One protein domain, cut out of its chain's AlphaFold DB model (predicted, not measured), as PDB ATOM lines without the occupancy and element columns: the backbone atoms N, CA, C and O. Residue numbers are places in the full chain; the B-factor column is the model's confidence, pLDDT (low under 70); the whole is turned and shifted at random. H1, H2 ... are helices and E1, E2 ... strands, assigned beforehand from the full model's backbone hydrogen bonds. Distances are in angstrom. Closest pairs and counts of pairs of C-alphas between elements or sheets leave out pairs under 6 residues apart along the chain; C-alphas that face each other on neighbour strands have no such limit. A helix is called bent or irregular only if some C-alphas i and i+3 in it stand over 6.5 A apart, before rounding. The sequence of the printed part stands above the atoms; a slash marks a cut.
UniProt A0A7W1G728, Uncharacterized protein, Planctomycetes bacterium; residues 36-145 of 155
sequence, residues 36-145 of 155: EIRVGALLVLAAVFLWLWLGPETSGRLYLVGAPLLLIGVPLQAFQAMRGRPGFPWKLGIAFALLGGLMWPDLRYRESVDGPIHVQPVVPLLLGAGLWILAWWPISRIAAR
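AT A GLANCE: This is residues 36 to 145 of the 155 residues of an uncharacterized protein of Planctomycetes bacterium (UniProt A0A7W1G728). Two helical hairpins lie side by side in a rod: H1 folds back on itself as arms H1a and H1b, and H2 pairs with H3a, the first arm of H3. The small strand hairpin E1 and E2 joins H2 to H3 at one end of the rod, and arm H3b reaches towards the other. The printed part has 110 residues, mostly helix, in the order H1 H2 E1 E2 H3, with an antiparallel sheet E1 - E2. It is only just compact, close to loose: radius of gyration of the C-alphas 15.7 A, spans 56 by 23 by 15 A.

HOW THE PARTS SIT: Start with H1, residues 36 to 81, one helix by its hydrogen bonds but bent, C-alphas 53 and 56 being 9.1 A apart. Its arms H1a, residues 36 to 53, and H1b, residues 56 to 81, touch, opposite ways at a shallow tilt of 21 degrees; their closest C-alphas, Gly 40 and Gly 66, are 4.1 A apart. Next find H2, residues 90 to 107, then the hairpin of E1, residues 108 to 110, and E2, residues 117 to 119, with N 118 and O 109 within hydrogen-bond range at 2.9 A. H3, residues 122 to 145, is also one helix by its hydrogen bonds but bent, C-alphas 135 and 138 being 6.9 A apart, with arms H3a, residues 122 to 135, and H3b, residues 138 to 145. H2 and H3a touch, opposite ways at a shallow tilt of 31 degrees, closest at the C-alphas of Gly 93 and Gly 130, 4.1 A. With residues 67 to 74 alone H1b touches H3a, closest at the C-alphas of Val 74 and Ile 133, 6.3 A. With residues 78 to 81 alone H1b touches H3b, closest at the C-alphas of Ala 78 and Ser 140, 5.0 A. Every O i to N i+4 pair is within hydrogen-bond range in H3a and H3b, against 12 of 14 in H1a, 19 of 22 in H1b and 12 of 14 in H2.

IN THESE COORDINATES: Find C-alpha 36 at (264.110, 182.744, 114.325); from there H1a runs 25.4 A, and H1b then runs 35.6 A. H2 is 24.8 A long and H3a 19.7 A; H3b ends at C-alpha 145, (245.357, 166.650, 116.548).

THE WHOLE: The two C-alphas farthest apart, Gly 84 and Asp 114, are 57.1 A apart. The printed part has no cut and no long link, and no printed residue is under 70 in pLDDT.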
ATOM      1  N   GLU A  36     263.241 182.600 113.156       94.88
ATOM      2  CA  GLU A  36     264.110 182.744 114.325       94.88
ATOM      3  C   GLU A  36     264.660 181.391 114.794       94.88
ATOM      4  O   GLU A  36     265.834 181.296 115.140       94.88
ATOM      5  N   ILE A  37     263.856 180.322 114.730       93.69
ATOM      6  CA  ILE A  37     264.311 178.970 115.079       93.69
ATOM      7  C   ILE A  37     265.278 178.434 114.027       93.69
ATOM      8  O   ILE A  37     266.297 177.846 114.376       93.69
ATOM      9  N   ARG A  38     264.987 178.658 112.738       94.31
ATOM     10  CA  ARG A  38     265.879 178.261 111.637       94.31
ATOM     11  C   ARG A  38     267.246 178.930 111.772       94.31
ATOM     12  O   ARG A  38     268.264 178.251 111.687       94.31
ATOM     13  N   VAL A  39     267.260 180.237 112.033       95.81
ATOM     14  CA  VAL A  39     268.486 181.017 112.251       95.81
ATOM     15  C   VAL A  39     269.202 180.557 113.520       95.81
ATOM     16  O   VAL A  39     270.399 180.304 113.468       95.81
ATOM     17  N   GLY A  40     268.487 180.377 114.634       94.69
ATOM     18  CA  GLY A  40     269.074 179.882 115.881       94.69
ATOM     19  C   GLY A  40     269.739 178.516 115.713       94.69
ATOM     20  O   GLY A  40     270.875 178.321 116.133       94.69
ATOM     21  N   ALA A  41     269.078 177.591 115.016       93.75
ATOM     22  CA  ALA A  41     269.633 176.278 114.724       93.75
ATOM     23  C   ALA A  41     270.844 176.343 113.788       93.75
ATOM     24  O   ALA A  41     271.818 175.633 114.021       93.75
ATOM     25  N   LEU A  42     270.811 177.204 112.764       94.44
ATOM     26  CA  LEU A  42     271.959 177.439 111.884       94.44
ATOM     27  C   LEU A  42     273.153 178.013 112.647       94.44
ATOM     28  O   LEU A  42     274.271 177.585 112.402       94.44
ATOM     29  N   LEU A  43     272.931 178.932 113.590       94.00
ATOM     30  CA  LEU A  43     273.994 179.488 114.432       94.00
ATOM     31  C   LEU A  43     274.607 178.433 115.357       94.00
ATOM     32  O   LEU A  43     275.824 178.385 115.503       94.00
ATOM     33  N   VAL A  44     273.781 177.561 115.941       91.38
ATOM     34  CA  VAL A  44     274.249 176.435 116.765       91.38
ATOM     35  C   VAL A  44     275.060 175.444 115.927       91.38
ATOM     36  O   VAL A  44     276.152 175.055 116.328       91.38
ATOM     37  N   LEU A  45     274.573 175.090 114.734       91.25
ATOM     38  CA  LEU A  45     275.304 174.273 113.759       91.25
ATOM     39  C   LEU A  45     276.633 174.920 113.358       91.25
ATOM     40  O   LEU A  45     277.671 174.263 113.372       91.25
ATOM     41  N   ALA A  46     276.614 176.211 113.033       91.38
ATOM     42  CA  ALA A  46     277.805 176.957 112.661       91.38
ATOM     43  C   ALA A  46     278.820 176.985 113.807       91.38
ATOM     44  O   ALA A  46     279.994 176.760 113.552       91.38
ATOM     45  N   ALA A  47     278.386 177.183 115.056       90.19
ATOM     46  CA  ALA A  47     279.263 177.093 116.221       90.19
ATOM     47  C   ALA A  47     279.965 175.723 116.280       90.19
ATOM     48  O   ALA A  47     281.189 175.655 116.339       90.19
ATOM     49  N   VAL A  48     279.207 174.631 116.150       86.38
ATOM     50  CA  VAL A  48     279.748 173.261 116.173       86.38
ATOM     51  C   VAL A  48     280.792 173.027 115.077       86.38
ATOM     52  O   VAL A  48     281.880 172.540 115.369       86.38
ATOM     53  N   PHE A  49     280.493 173.389 113.827       88.12
ATOM     54  CA  PHE A  49     281.386 173.120 112.696       88.12
ATOM     55  C   PHE A  49     282.565 174.096 112.599       88.12
ATOM     56  O   PHE A  49     283.669 173.695 112.235       88.12
ATOM     57  N   LEU A  50     282.360 175.370 112.941       89.94
ATOM     58  CA  LEU A  50     283.409 176.390 112.895       89.94
ATOM     59  C   LEU A  50     284.333 176.340 114.111       89.94
ATOM     60  O   LEU A  50     285.384 176.976 114.076       89.94
ATOM     61  N   TRP A  51     283.994 175.577 115.154       85.88
ATOM     62  CA  TRP A  51     284.853 175.351 116.317       85.88
ATOM     63  C   TRP A  51     286.292 175.011 115.922       85.88
ATOM     64  O   TRP A  51     287.229 175.596 116.460       85.88
ATOM     65  N   LEU A  52     286.471 174.079 114.976       83.19
ATOM     66  CA  LEU A  52     287.795 173.598 114.563       83.19
ATOM     67  C   LEU A  52     288.661 174.696 113.929       83.19
ATOM     68  O   LEU A  52     289.879 174.565 113.911       83.19
ATOM     69  N   TRP A  53     288.050 175.759 113.400       90.12
ATOM     70  CA  TRP A  53     288.746 176.843 112.701       90.12
ATOM     71  C   TRP A  53     288.830 178.130 113.529       90.12
ATOM     72  O   TRP A  53     289.852 178.805 113.512       90.12
ATOM     73  N   LEU A  54     287.759 178.485 114.243       88.44
ATOM     74  CA  LEU A  54     287.643 179.740 114.999       88.44
ATOM     75  C   LEU A  54     288.009 179.598 116.482       88.44
ATOM     76  O   LEU A  54     288.085 180.601 117.196       88.44
ATOM     77  N   GLY A  55     288.191 178.363 116.949       86.44
ATOM     78  CA  GLY A  55     288.470 178.043 118.339       86.44
ATOM     79  C   GLY A  55     287.232 178.048 119.253       86.44
ATOM     80  O   GLY A  55     286.133 178.469 118.862       86.44
ATOM     81  N   PRO A  56     287.410 177.587 120.504       83.81
ATOM     82  CA  PRO A  56     286.330 177.405 121.475       83.81
ATOM     83  C   PRO A  56     285.625 178.710 121.853       83.81
ATOM     84  O   PRO A  56     284.405 178.726 122.018       83.81
ATOM     85  N   GLU A  57     286.365 179.813 121.976       87.75
ATOM     86  CA  GLU A  57     285.817 181.085 122.455       87.75
ATOM     87  C   GLU A  57     284.839 181.704 121.445       87.75
ATOM     88  O   GLU A  57     283.695 182.015 121.783       87.75
ATOM     89  N   THR A  58     285.255 181.828 120.182       89.69
ATOM     90  CA  THR A  58     284.423 182.395 119.109       89.69
ATOM     91  C   THR A  58     283.202 181.520 118.828       89.69
ATOM     92  O   THR A  58     282.088 182.031 118.693       89.69
ATOM     93  N   SER A  59     283.387 180.197 118.801       88.75
ATOM     94  CA  SER A  59     282.285 179.238 118.681       88.75
ATOM     95  C   SER A  59     281.291 179.370 119.840       88.75
ATOM     96  O   SER A  59     280.079 179.427 119.622       88.75
ATOM     97  N   GLY A  60     281.784 179.491 121.075       88.12
ATOM     98  CA  GLY A  60     280.947 179.710 122.252       88.12
ATOM     99  C   GLY A  60     280.086 180.968 122.127       88.12
ATOM    100  O   GLY A  60     278.892 180.925 122.413       88.12
ATOM    101  N   ARG A  61     280.647 182.072 121.616       90.94
ATOM    102  CA  ARG A  61     279.890 183.311 121.361       90.94
ATOM    103  C   ARG A  61     278.783 183.110 120.324       90.94
ATOM    104  O   ARG A  61     277.659 183.540 120.565       90.94
ATOM    105  N   LEU A  62     279.061 182.427 119.208       91.31
ATOM    106  CA  LEU A  62     278.035 182.095 118.204       91.31
ATOM    107  C   LEU A  62     276.902 181.262 118.812       91.31
ATOM    108  O   LEU A  62     275.724 181.547 118.580       91.31
ATOM    109  N   TYR A  63     277.253 180.278 119.639       89.56
ATOM    110  CA  TYR A  63     276.272 179.472 120.349       89.56
ATOM    111  C   TYR A  63     275.417 180.319 121.300       89.56
ATOM    112  O   TYR A  63     274.200 180.171 121.316       89.56
ATOM    113  N   LEU A  64     276.019 181.247 122.049       91.00
ATOM    114  CA  LEU A  64     275.294 182.149 122.949       91.00
ATOM    115  C   LEU A  64     274.320 183.082 122.217       91.00
ATOM    116  O   LEU A  64     273.355 183.531 122.826       91.00
ATOM    117  N   VAL A  65     274.527 183.346 120.926       94.12
ATOM    118  CA  VAL A  65     273.552 184.067 120.091       94.12
ATOM    119  C   VAL A  65     272.451 183.124 119.594       94.12
ATOM    120  O   VAL A  65     271.271 183.472 119.635       94.12
ATOM    121  N   GLY A  66     272.810 181.914 119.152       93.31
ATOM    122  CA  GLY A  66     271.861 180.920 118.642       93.31
ATOM    123  C   GLY A  66     270.939 180.319 119.709       93.31
ATOM    124  O   GLY A  66     269.757 180.080 119.458       93.31
ATOM    125  N   ALA A  67     271.449 180.094 120.919       92.25
ATOM    126  CA  ALA A  67     270.733 179.391 121.976       92.25
ATOM    127  C   ALA A  67     269.492 180.146 122.491       92.25
ATOM    128  O   ALA A  67     268.442 179.511 122.570       92.25
ATOM    129  N   PRO A  68     269.519 181.467 122.763       95.56
ATOM    130  CA  PRO A  68     268.320 182.226 123.132       95.56
ATOM    131  C   PRO A  68     267.211 182.163 122.075       95.56
ATOM    132  O   PRO A  68     266.033 182.054 122.423       95.56
ATOM    133  N   LEU A  69     267.577 182.174 120.785       95.94
ATOM    134  CA  LEU A  69     266.624 182.044 119.677       95.94
ATOM    135  C   LEU A  69     265.890 180.698 119.731       95.94
ATOM    136  O   LEU A  69     264.676 180.656 119.535       95.94
ATOM    137  N   LEU A  70     266.597 179.608 120.044       94.69
ATOM    138  CA  LEU A  70     265.984 178.291 120.237       94.69
ATOM    139  C   LEU A  70     265.199 178.207 121.549       94.69
ATOM    140  O   LEU A  70     264.072 177.712 121.556       94.69
ATOM    141  N   LEU A  71     265.764 178.720 122.644       95.62
ATOM    142  CA  LEU A  71     265.178 178.659 123.981       95.62
ATOM    143  C   LEU A  71     263.799 179.322 124.018       95.62
ATOM    144  O   LEU A  71     262.874 178.766 124.599       95.62
ATOM    145  N   ILE A  72     263.657 180.476 123.361       96.50
ATOM    146  CA  ILE A  72     262.408 181.245 123.298       96.50
ATOM    147  C   ILE A  72     261.555 180.820 122.096       96.50
ATOM    148  O   ILE A  72     260.334 180.682 122.202       96.50
ATOM    149  N   GLY A  73     262.182 180.600 120.937       95.31
ATOM    150  CA  GLY A  73     261.484 180.298 119.692       95.31
ATOM    151  C   GLY A  73     260.746 178.963 119.729       95.31
ATOM    152  O   GLY A  73     259.594 178.908 119.298       95.31
ATOM    153  N   VAL A  74     261.367 177.912 120.278       95.44
ATOM    154  CA  VAL A  74     260.795 176.553 120.327       95.44
ATOM    155  C   VAL A  74     259.502 176.500 121.149       95.44
ATOM    156  O   VAL A  74     258.492 176.071 120.583       95.44
ATOM    157  N   PRO A  75     259.449 176.983 122.410       94.56
ATOM    158  CA  PRO A  75     258.200 177.042 123.166       94.56
ATOM    159  C   PRO A  75     257.138 177.890 122.470       94.56
ATOM    160  O   PRO A  75     256.002 177.447 122.315       94.56
ATOM    161  N   LEU A  76     257.493 179.089 121.986       94.25
ATOM    162  CA  LEU A  76     256.535 179.961 121.298       94.25
ATOM    163  C   LEU A  76     255.939 179.291 120.062       94.25
ATOM    164  O   LEU A  76     254.744 179.421 119.808       94.25
ATOM    165  N   GLN A  77     256.754 178.575 119.289       93.06
ATOM    166  CA  GLN A  77     256.262 177.845 118.134       93.06
ATOM    167  C   GLN A  77     255.422 176.633 118.537       93.06
ATOM    168  O   GLN A  77     254.410 176.383 117.889       93.06
ATOM    169  N   ALA A  78     255.775 175.921 119.610       91.69
ATOM    170  CA  ALA A  78     254.933 174.859 120.150       91.69
ATOM    171  C   ALA A  78     253.549 175.406 120.535       91.69
ATOM    172  O   ALA A  78     252.546 174.856 120.093       91.69
ATOM    173  N   PHE A  79     253.483 176.542 121.241       91.00
ATOM    174  CA  PHE A  79     252.225 177.218 121.582       91.00
ATOM    175  C   PHE A  79     251.449 177.711 120.355       91.00
ATOM    176  O   PHE A  79     250.224 177.612 120.322       91.00
ATOM    177  N   GLN A  80     252.125 178.227 119.325       89.56
ATOM    178  CA  GLN A  80     251.468 178.614 118.070       89.56
ATOM    179  C   GLN A  80     250.931 177.406 117.300       89.56
ATOM    180  O   GLN A  80     249.855 177.499 116.714       89.56
ATOM    181  N   ALA A  81     251.628 176.269 117.342       87.00
ATOM    182  CA  ALA A  81     251.121 175.019 116.789       87.00
ATOM    183  C   ALA A  81     249.845 174.564 117.505       87.00
ATOM    184  O   ALA A  81     248.939 174.039 116.863       87.00
ATOM    185  N   MET A  82     249.699 174.888 118.797       83.38
ATOM    186  CA  MET A  82     248.430 174.681 119.502       83.38
ATOM    187  C   MET A  82     247.277 175.547 118.990       83.38
ATOM    188  O   MET A  82     246.123 175.215 119.231       83.38
ATOM    189  N   ARG A  83     247.571 176.641 118.284       85.25
ATOM    190  CA  ARG A  83     246.581 177.527 117.656       85.25
ATOM    191  C   ARG A  83     246.385 177.222 116.165       85.25
ATOM    192  O   ARG A  83     245.919 178.084 115.431       85.25
ATOM    193  N   GLY A  84     246.779 176.027 115.714       81.44
ATOM    194  CA  GLY A  84     246.590 175.568 114.334       81.44
ATOM    195  C   GLY A  84     247.685 175.993 113.353       81.44
ATOM    196  O   GLY A  84     247.525 175.816 112.151       81.44
ATOM    197  N   ARG A  85     248.811 176.553 113.821       82.06
ATOM    198  CA  ARG A  85     249.917 176.931 112.926       82.06
ATOM    199  C   ARG A  85     250.817 175.718 112.618       82.06
ATOM    200  O   ARG A  85     251.402 175.164 113.547       82.06
ATOM    201  N   PRO A  86     250.995 175.306 111.353       80.06
ATOM    202  CA  PRO A  86     251.843 174.159 111.024       80.06
ATOM    203  C   PRO A  86     253.345 174.463 111.204       80.06
ATOM    204  O   PRO A  86     253.760 175.624 111.184       80.06
ATOM    205  N   GLY A  87     254.169 173.411 111.349       84.25
ATOM    206  CA  GLY A  87     255.605 173.493 111.033       84.25
ATOM    207  C   GLY A  87     256.638 173.213 112.136       84.25
ATOM    208  O   GLY A  87     257.729 173.775 112.071       84.25
ATOM    209  N   PHE A  88     256.354 172.410 113.166       91.06
ATOM    210  CA  PHE A  88     257.306 172.169 114.271       91.06
ATOM    211  C   PHE A  88     258.596 171.426 113.830       91.06
ATOM    212  O   PHE A  88     258.497 170.368 113.216       91.06
ATOM    213  N   PRO A  89     259.817 171.901 114.164       93.00
ATOM    214  CA  PRO A  89     261.075 171.375 113.612       93.00
ATOM    215  C   PRO A  89     261.583 170.103 114.321       93.00
ATOM    216  O   PRO A  89     262.726 170.036 114.768       93.00
ATOM    217  N   TRP A  90     260.756 169.065 114.434       92.94
ATOM    218  CA  TRP A  90     261.118 167.843 115.167       92.94
ATOM    219  C   TRP A  90     262.288 167.076 114.528       92.94
ATOM    220  O   TRP A  90     263.155 166.584 115.246       92.94
ATOM    221  N   LYS A  91     262.359 167.032 113.186       93.62
ATOM    222  CA  LYS A  91     263.451 166.381 112.433       93.62
ATOM    223  C   LYS A  91     264.812 166.970 112.801       93.62
ATOM    224  O   LYS A  91     265.785 166.242 112.968       93.62
ATOM    225  N   LEU A  92     264.857 168.291 112.965       93.62
ATOM    226  CA  LEU A  92     266.039 169.019 113.408       93.62
ATOM    227  C   LEU A  92     266.425 168.656 114.845       93.62
ATOM    228  O   LEU A  92     267.597 168.425 115.119       93.62
ATOM    229  N   GLY A  93     265.436 168.541 115.739       94.75
ATOM    230  CA  GLY A  93     265.650 168.067 117.108       94.75
ATOM    231  C   GLY A  93     266.282 166.674 117.155       94.75
ATOM    232  O   GLY A  93     267.257 166.471 117.875       94.75
ATOM    233  N   ILE A  94     265.791 165.741 116.329       95.31
ATOM    234  CA  ILE A  94     266.390 164.403 116.181       95.31
ATOM    235  C   ILE A  94     267.819 164.501 115.654       95.31
ATOM    236  O   ILE A  94     268.712 163.886 116.227       95.31
ATOM    237  N   ALA A  95     268.052 165.277 114.592       94.00
ATOM    238  CA  ALA A  95     269.385 165.430 114.014       94.00
ATOM    239  C   ALA A  95     270.400 165.937 115.053       94.00
ATOM    240  O   ALA A  95     271.491 165.385 115.164       94.00
ATOM    241  N   PHE A  96     270.023 166.933 115.859       94.81
ATOM    242  CA  PHE A  96     270.871 167.477 116.922       94.81
ATOM    243  C   PHE A  96     271.107 166.479 118.053       94.81
ATOM    244  O   PHE A  96     272.242 166.315 118.495       94.81
ATOM    245  N   ALA A  97     270.062 165.778 118.496       95.19
ATOM    246  CA  ALA A  97     270.188 164.774 119.546       95.19
ATOM    247  C   ALA A  97     271.071 163.594 119.104       95.19
ATOM    248  O   ALA A  97     271.921 163.153 119.872       95.19
ATOM    249  N   LEU A  98     270.917 163.111 117.867       95.19
ATOM    250  CA  LEU A  98     271.728 162.018 117.328       95.19
ATOM    251  C   LEU A  98     273.177 162.437 117.107       95.19
ATOM    252  O   LEU A  98     274.077 161.718 117.529       95.19
ATOM    253  N   LEU A  99     273.412 163.596 116.483       92.00
ATOM    254  CA  LEU A  99     274.769 164.092 116.261       92.00
ATOM    255  C   LEU A  99     275.478 164.339 117.602       92.00
ATOM    256  O   LEU A  99     276.609 163.905 117.783       92.00
ATOM    257  N   GLY A 100     274.786 164.933 118.578       91.56
ATOM    258  CA  GLY A 100     275.328 165.157 119.918       91.56
ATOM    259  C   GLY A 100     275.590 163.843 120.651       91.56
ATOM    260  O   GLY A 100     276.647 163.666 121.246       91.56
ATOM    261  N   GLY A 101     274.668 162.883 120.563       92.81
ATOM    262  CA  GLY A 101     274.831 161.562 121.164       92.81
ATOM    263  C   GLY A 101     276.000 160.780 120.563       92.81
ATOM    264  O   GLY A 101     276.763 160.163 121.301       92.81
ATOM    265  N   LEU A 102     276.189 160.854 119.243       92.00
ATOM    266  CA  LEU A 102     277.302 160.202 118.552       92.00
ATOM    267  C   LEU A 102     278.656 160.817 118.931       92.00
ATOM    268  O   LEU A 102     279.646 160.100 119.012       92.00
ATOM    269  N   MET A 103     278.691 162.123 119.202       88.12
ATOM    270  CA  MET A 103     279.893 162.823 119.667       88.12
ATOM    271  C   MET A 103     280.159 162.639 121.172       88.12
ATOM    272  O   MET A 103     281.222 163.014 121.655       88.12
ATOM    273  N   TRP A 104     279.229 162.051 121.936       86.88
ATOM    274  CA  TRP A 104     279.364 161.875 123.389       86.88
ATOM    275  C   TRP A 104     280.616 161.106 123.838       86.88
ATOM    276  O   TRP A 104     281.249 161.539 124.803       86.88
ATOM    277  N   PRO A 105     281.033 160.007 123.183       84.25
ATOM    278  CA  PRO A 105     282.260 159.305 123.561       84.25
ATOM    279  C   PRO A 105     283.525 160.154 123.361       84.25
ATOM    280  O   PRO A 105     284.491 159.977 124.099       84.25
ATOM    281  N   ASP A 106     283.493 161.096 122.413       82.19
ATOM    282  CA  ASP A 106     284.616 161.965 122.027       82.19
ATOM    283  C   ASP A 106     284.665 163.275 122.837       82.19
ATOM    284  O   ASP A 106     285.435 164.191 122.571       82.19
ATOM    285  N   LEU A 107     283.847 163.370 123.890       76.62
ATOM    286  CA  LEU A 107     283.776 164.535 124.772       76.62
ATOM    287  C   LEU A 107     285.103 164.904 125.426       76.62
ATOM    288  O   LEU A 107     285.267 166.039 125.872       76.62
ATOM    289  N   ARG A 108     285.994 163.928 125.581       81.25
ATOM    290  CA  ARG A 108     287.244 164.058 126.317       81.25
ATOM    291  C   ARG A 108     288.383 164.090 125.320       81.25
ATOM    292  O   ARG A 108     288.788 163.040 124.833       81.25
ATOM    293  N   TYR A 109     288.939 165.272 125.095       75.81
ATOM    294  CA  TYR A 109     290.155 165.410 124.306       75.81
ATOM    295  C   TYR A 109     291.323 165.826 125.202       75.81
ATOM    296  O   TYR A 109     291.149 166.450 126.253       75.81
ATOM    297  N   ARG A 110     292.527 165.432 124.796       78.81
ATOM    298  CA  ARG A 110     293.780 165.910 125.380       78.81
ATOM    299  C   ARG A 110     294.577 166.600 124.285       78.81
ATOM    300  O   ARG A 110     294.691 166.061 123.189       78.81
ATOM    301  N   GLU A 111     295.132 167.771 124.584       78.75
ATOM    302  CA  GLU A 111     296.019 168.491 123.655       78.75
ATOM    303  C   GLU A 111     297.408 167.847 123.579       78.75
ATOM    304  O   GLU A 111     298.077 167.908 122.551       78.75
ATOM    305  N   SER A 112     297.825 167.180 124.657       84.44
ATOM    306  CA  SER A 112     299.084 166.445 124.763       84.44
ATOM    307  C   SER A 112     298.886 165.154 125.561       84.44
ATOM    308  O   SER A 112     297.955 165.042 126.358       84.44
ATOM    309  N   VAL A 113     299.754 164.157 125.353       85.62
ATOM    310  CA  VAL A 113     299.646 162.829 125.996       85.62
ATOM    311  C   VAL A 113     299.573 162.941 127.529       85.62
ATOM    312  O   VAL A 113     298.738 162.279 128.154       85.62
ATOM    313  N   ASP A 114     300.347 163.867 128.099       90.31
ATOM    314  CA  ASP A 114     300.422 164.152 129.540       90.31
ATOM    315  C   ASP A 114     299.562 165.352 129.982       90.31
ATOM    316  O   ASP A 114     299.608 165.776 131.138       90.31
ATOM    317  N   GLY A 115     298.781 165.929 129.067       86.06
ATOM    318  CA  GLY A 115     297.977 167.118 129.319       86.06
ATOM    319  C   GLY A 115     296.685 166.843 130.101       86.06
ATOM    320  O   GLY A 115     296.206 165.703 130.171       86.06
ATOM    321  N   PRO A 116     296.076 167.897 130.675       86.81
ATOM    322  CA  PRO A 116     294.762 167.799 131.296       86.81
ATOM    323  C   PRO A 116     293.692 167.375 130.276       86.81
ATOM    324  O   PRO A 116     293.757 167.700 129.091       86.81
ATOM    325  N   ILE A 117     292.687 166.629 130.746       85.00
ATOM    326  CA  ILE A 117     291.528 166.256 129.927       85.00
ATOM    327  C   ILE A 117     290.599 167.463 129.836       85.00
ATOM    328  O   ILE A 117     290.061 167.911 130.850       85.00
ATOM    329  N   HIS A 118     290.363 167.937 128.619       82.56
ATOM    330  CA  HIS A 118     289.381 168.970 128.339       82.56
ATOM    331  C   HIS A 118     288.059 168.331 127.917       82.56
ATOM    332  O   HIS A 118     288.025 167.349 127.174       82.56
ATOM    333  N   VAL A 119     286.958 168.891 128.419       80.94
ATOM    334  CA  VAL A 119     285.607 168.494 128.017       80.94
ATOM    335  C   VAL A 119     285.161 169.426 126.904       80.94
ATOM    336  O   VAL A 119     285.137 170.637 127.103       80.94
ATOM    337  N   GLN A 120     284.802 168.879 125.747       80.12
ATOM    338  CA  GLN A 120     284.343 169.672 124.615       80.12
ATOM    339  C   GLN A 120     282.884 170.116 124.850       80.12
ATOM    340  O   GLN A 120     281.968 169.293 124.786       80.12
ATOM    341  N   PRO A 121     282.599 171.405 125.111       81.12
ATOM    342  CA  PRO A 121     281.245 171.862 125.418       81.12
ATOM    343  C   PRO A 121     280.285 171.739 124.227       81.12
ATOM    344  O   PRO A 121     279.080 171.773 124.426       81.12
ATOM    345  N   VAL A 122     280.772 171.539 122.998       80.19
ATOM    346  CA  VAL A 122     279.943 171.354 121.789       80.19
ATOM    347  C   VAL A 122     278.858 170.298 121.973       80.19
ATOM    348  O   VAL A 122     277.709 170.504 121.586       80.19
ATOM    349  N   VAL A 123     279.217 169.169 122.574       85.25
ATOM    350  CA  VAL A 123     278.329 168.018 122.695       85.25
ATOM    351  C   VAL A 123     277.125 168.296 123.597       85.25
ATOM    352  O   VAL A 123     276.002 168.138 123.114       85.25
ATOM    353  N   PRO A 124     277.282 168.729 124.867       86.38
ATOM    354  CA  PRO A 124     276.133 169.029 125.716       86.38
ATOM    355  C   PRO A 124     275.281 170.165 125.149       86.38
ATOM    356  O   PRO A 124     274.071 170.177 125.355       86.38
ATOM    357  N   LEU A 125     275.884 171.086 124.395       86.50
ATOM    358  CA  LEU A 125     275.169 172.168 123.732       86.50
ATOM    359  C   LEU A 125     274.277 171.651 122.591       86.50
ATOM    360  O   LEU A 125     273.083 171.955 122.555       86.50
ATOM    361  N   LEU A 126     274.814 170.819 121.695       90.38
ATOM    362  CA  LEU A 126     274.046 170.247 120.588       90.38
ATOM    363  C   LEU A 126     272.981 169.258 121.087       90.38
ATOM    364  O   LEU A 126     271.818 169.334 120.687       90.38
ATOM    365  N   LEU A 127     273.363 168.372 122.012       92.19
ATOM    366  CA  LEU A 127     272.458 167.414 122.643       92.19
ATOM    367  C   LEU A 127     271.338 168.145 123.394       92.19
ATOM    368  O   LEU A 127     270.166 167.825 123.216       92.19
ATOM    369  N   GLY A 128     271.687 169.163 124.187       92.50
ATOM    370  CA  GLY A 128     270.735 169.979 124.934       92.50
ATOM    371  C   GLY A 128     269.743 170.695 124.021       92.50
ATOM    372  O   GLY A 128     268.541 170.638 124.268       92.50
ATOM    373  N   ALA A 129     270.214 171.298 122.924       93.38
ATOM    374  CA  ALA A 129     269.343 171.925 121.932       93.38
ATOM    375  C   ALA A 129     268.402 170.909 121.259       93.38
ATOM    376  O   ALA A 129     267.205 171.170 121.122       93.38
ATOM    377  N   GLY A 130     268.919 169.737 120.876       95.12
ATOM    378  CA  GLY A 130     268.121 168.660 120.288       95.12
ATOM    379  C   GLY A 130     267.039 168.148 121.236       95.12
ATOM    380  O   GLY A 130     265.862 168.112 120.877       95.12
ATOM    381  N   LEU A 131     267.416 167.834 122.477       96.50
ATOM    382  CA  LEU A 131     266.492 167.390 123.519       96.50
ATOM    383  C   LEU A 131     265.464 168.464 123.872       96.50
ATOM    384  O   LEU A 131     264.297 168.134 124.063       96.50
ATOM    385  N   TRP A 132     265.853 169.740 123.900       96.75
ATOM    386  CA  TRP A 132     264.923 170.845 124.119       96.75
ATOM    387  C   TRP A 132     263.856 170.904 123.024       96.75
ATOM    388  O   TRP A 132     262.666 170.950 123.327       96.75
ATOM    389  N   ILE A 133     264.249 170.824 121.749       94.50
ATOM    390  CA  ILE A 133     263.296 170.766 120.629       94.50
ATOM    391  C   ILE A 133     262.371 169.550 120.770       94.50
ATOM    392  O   ILE A 133     261.154 169.674 120.630       94.50
ATOM    393  N   LEU A 134     262.925 168.379 121.082       96.38
ATOM    394  CA  LEU A 134     262.146 167.148 121.211       96.38
ATOM    395  C   LEU A 134     261.209 167.153 122.421       96.38
ATOM    396  O   LEU A 134     260.113 166.610 122.321       96.38
ATOM    397  N   ALA A 135     261.571 167.806 123.524       96.25
ATOM    398  CA  ALA A 135     260.722 167.917 124.709       96.25
ATOM    399  C   ALA A 135     259.407 168.660 124.415       96.25
ATOM    400  O   ALA A 135     258.358 168.316 124.959       96.25
ATOM    401  N   TRP A 136     259.438 169.639 123.507       94.38
ATOM    402  CA  TRP A 136     258.253 170.397 123.091       94.38
ATOM    403  C   TRP A 136     257.461 169.735 121.954       94.38
ATOM    404  O   TRP A 136     256.309 170.104 121.701       94.38
ATOM    405  N   TRP A 137     258.030 168.730 121.283       91.56
ATOM    406  CA  TRP A 137     257.375 168.062 120.159       91.56
ATOM    407  C   TRP A 137     256.052 167.364 120.534       91.56
ATOM    408  O   TRP A 137     255.059 167.615 119.842       91.56
ATOM    409  N   PRO A 138     255.949 166.573 121.626       90.25
ATOM    410  CA  PRO A 138     254.686 165.946 122.025       90.25
ATOM    411  C   PRO A 138     253.558 166.958 122.235       90.25
ATOM    412  O   PRO A 138     252.433 166.725 121.795       90.25
ATOM    413  N   ILE A 139     253.873 168.109 122.840       88.44
ATOM    414  CA  ILE A 139     252.914 169.193 123.090       88.44
ATOM    415  C   ILE A 139     252.364 169.716 121.758       88.44
ATOM    416  O   ILE A 139     251.148 169.822 121.589       88.44
ATOM    417  N   SER A 140     253.244 169.964 120.782       85.38
ATOM    418  CA  SER A 140     252.831 170.404 119.444       85.38
ATOM    419  C   SER A 140     251.959 169.365 118.724       85.38
ATOM    420  O   SER A 140     250.968 169.727 118.089       85.38
ATOM    421  N   ARG A 141     252.264 168.065 118.871       84.00
ATOM    422  CA  ARG A 141     251.537 166.977 118.199       84.00
ATOM    423  C   ARG A 141     250.137 166.776 118.771       84.00
ATOM    424  O   ARG A 141     249.185 166.604 118.011       84.00
ATOM    425  N   ILE A 142     250.006 166.787 120.097       84.00
ATOM    426  CA  ILE A 142     248.702 166.672 120.767       84.00
ATOM    427  C   ILE A 142     247.796 167.822 120.335       84.00
ATOM    428  O   ILE A 142     246.611 167.620 120.087       84.00
ATOM    429  N   ALA A 143     248.353 169.022 120.219       77.88
ATOM    430  CA  ALA A 143     247.566 170.189 119.887       77.88
ATOM    431  C   ALA A 143     247.187 170.261 118.398       77.88
ATOM    432  O   ALA A 143     246.049 170.604 118.095       77.88
ATOM    433  N   ALA A 144     248.068 169.827 117.488       76.19
ATOM    434  CA  ALA A 144     247.730 169.677 116.070       76.19
ATOM    435  C   ALA A 144     246.535 168.727 115.860       76.19
ATOM    436  O   ALA A 144     245.610 169.058 115.128       76.19
ATOM    437  N   ARG A 145     246.490 167.599 116.585       80.06
ATOM    438  CA  ARG A 145     245.357 166.650 116.548       80.06
ATOM    439  C   ARG A 145     244.039 167.224 117.074       80.06
ATOM    440  O   ARG A 145     242.983 166.723 116.726       80.06
TER     441      ARG A 145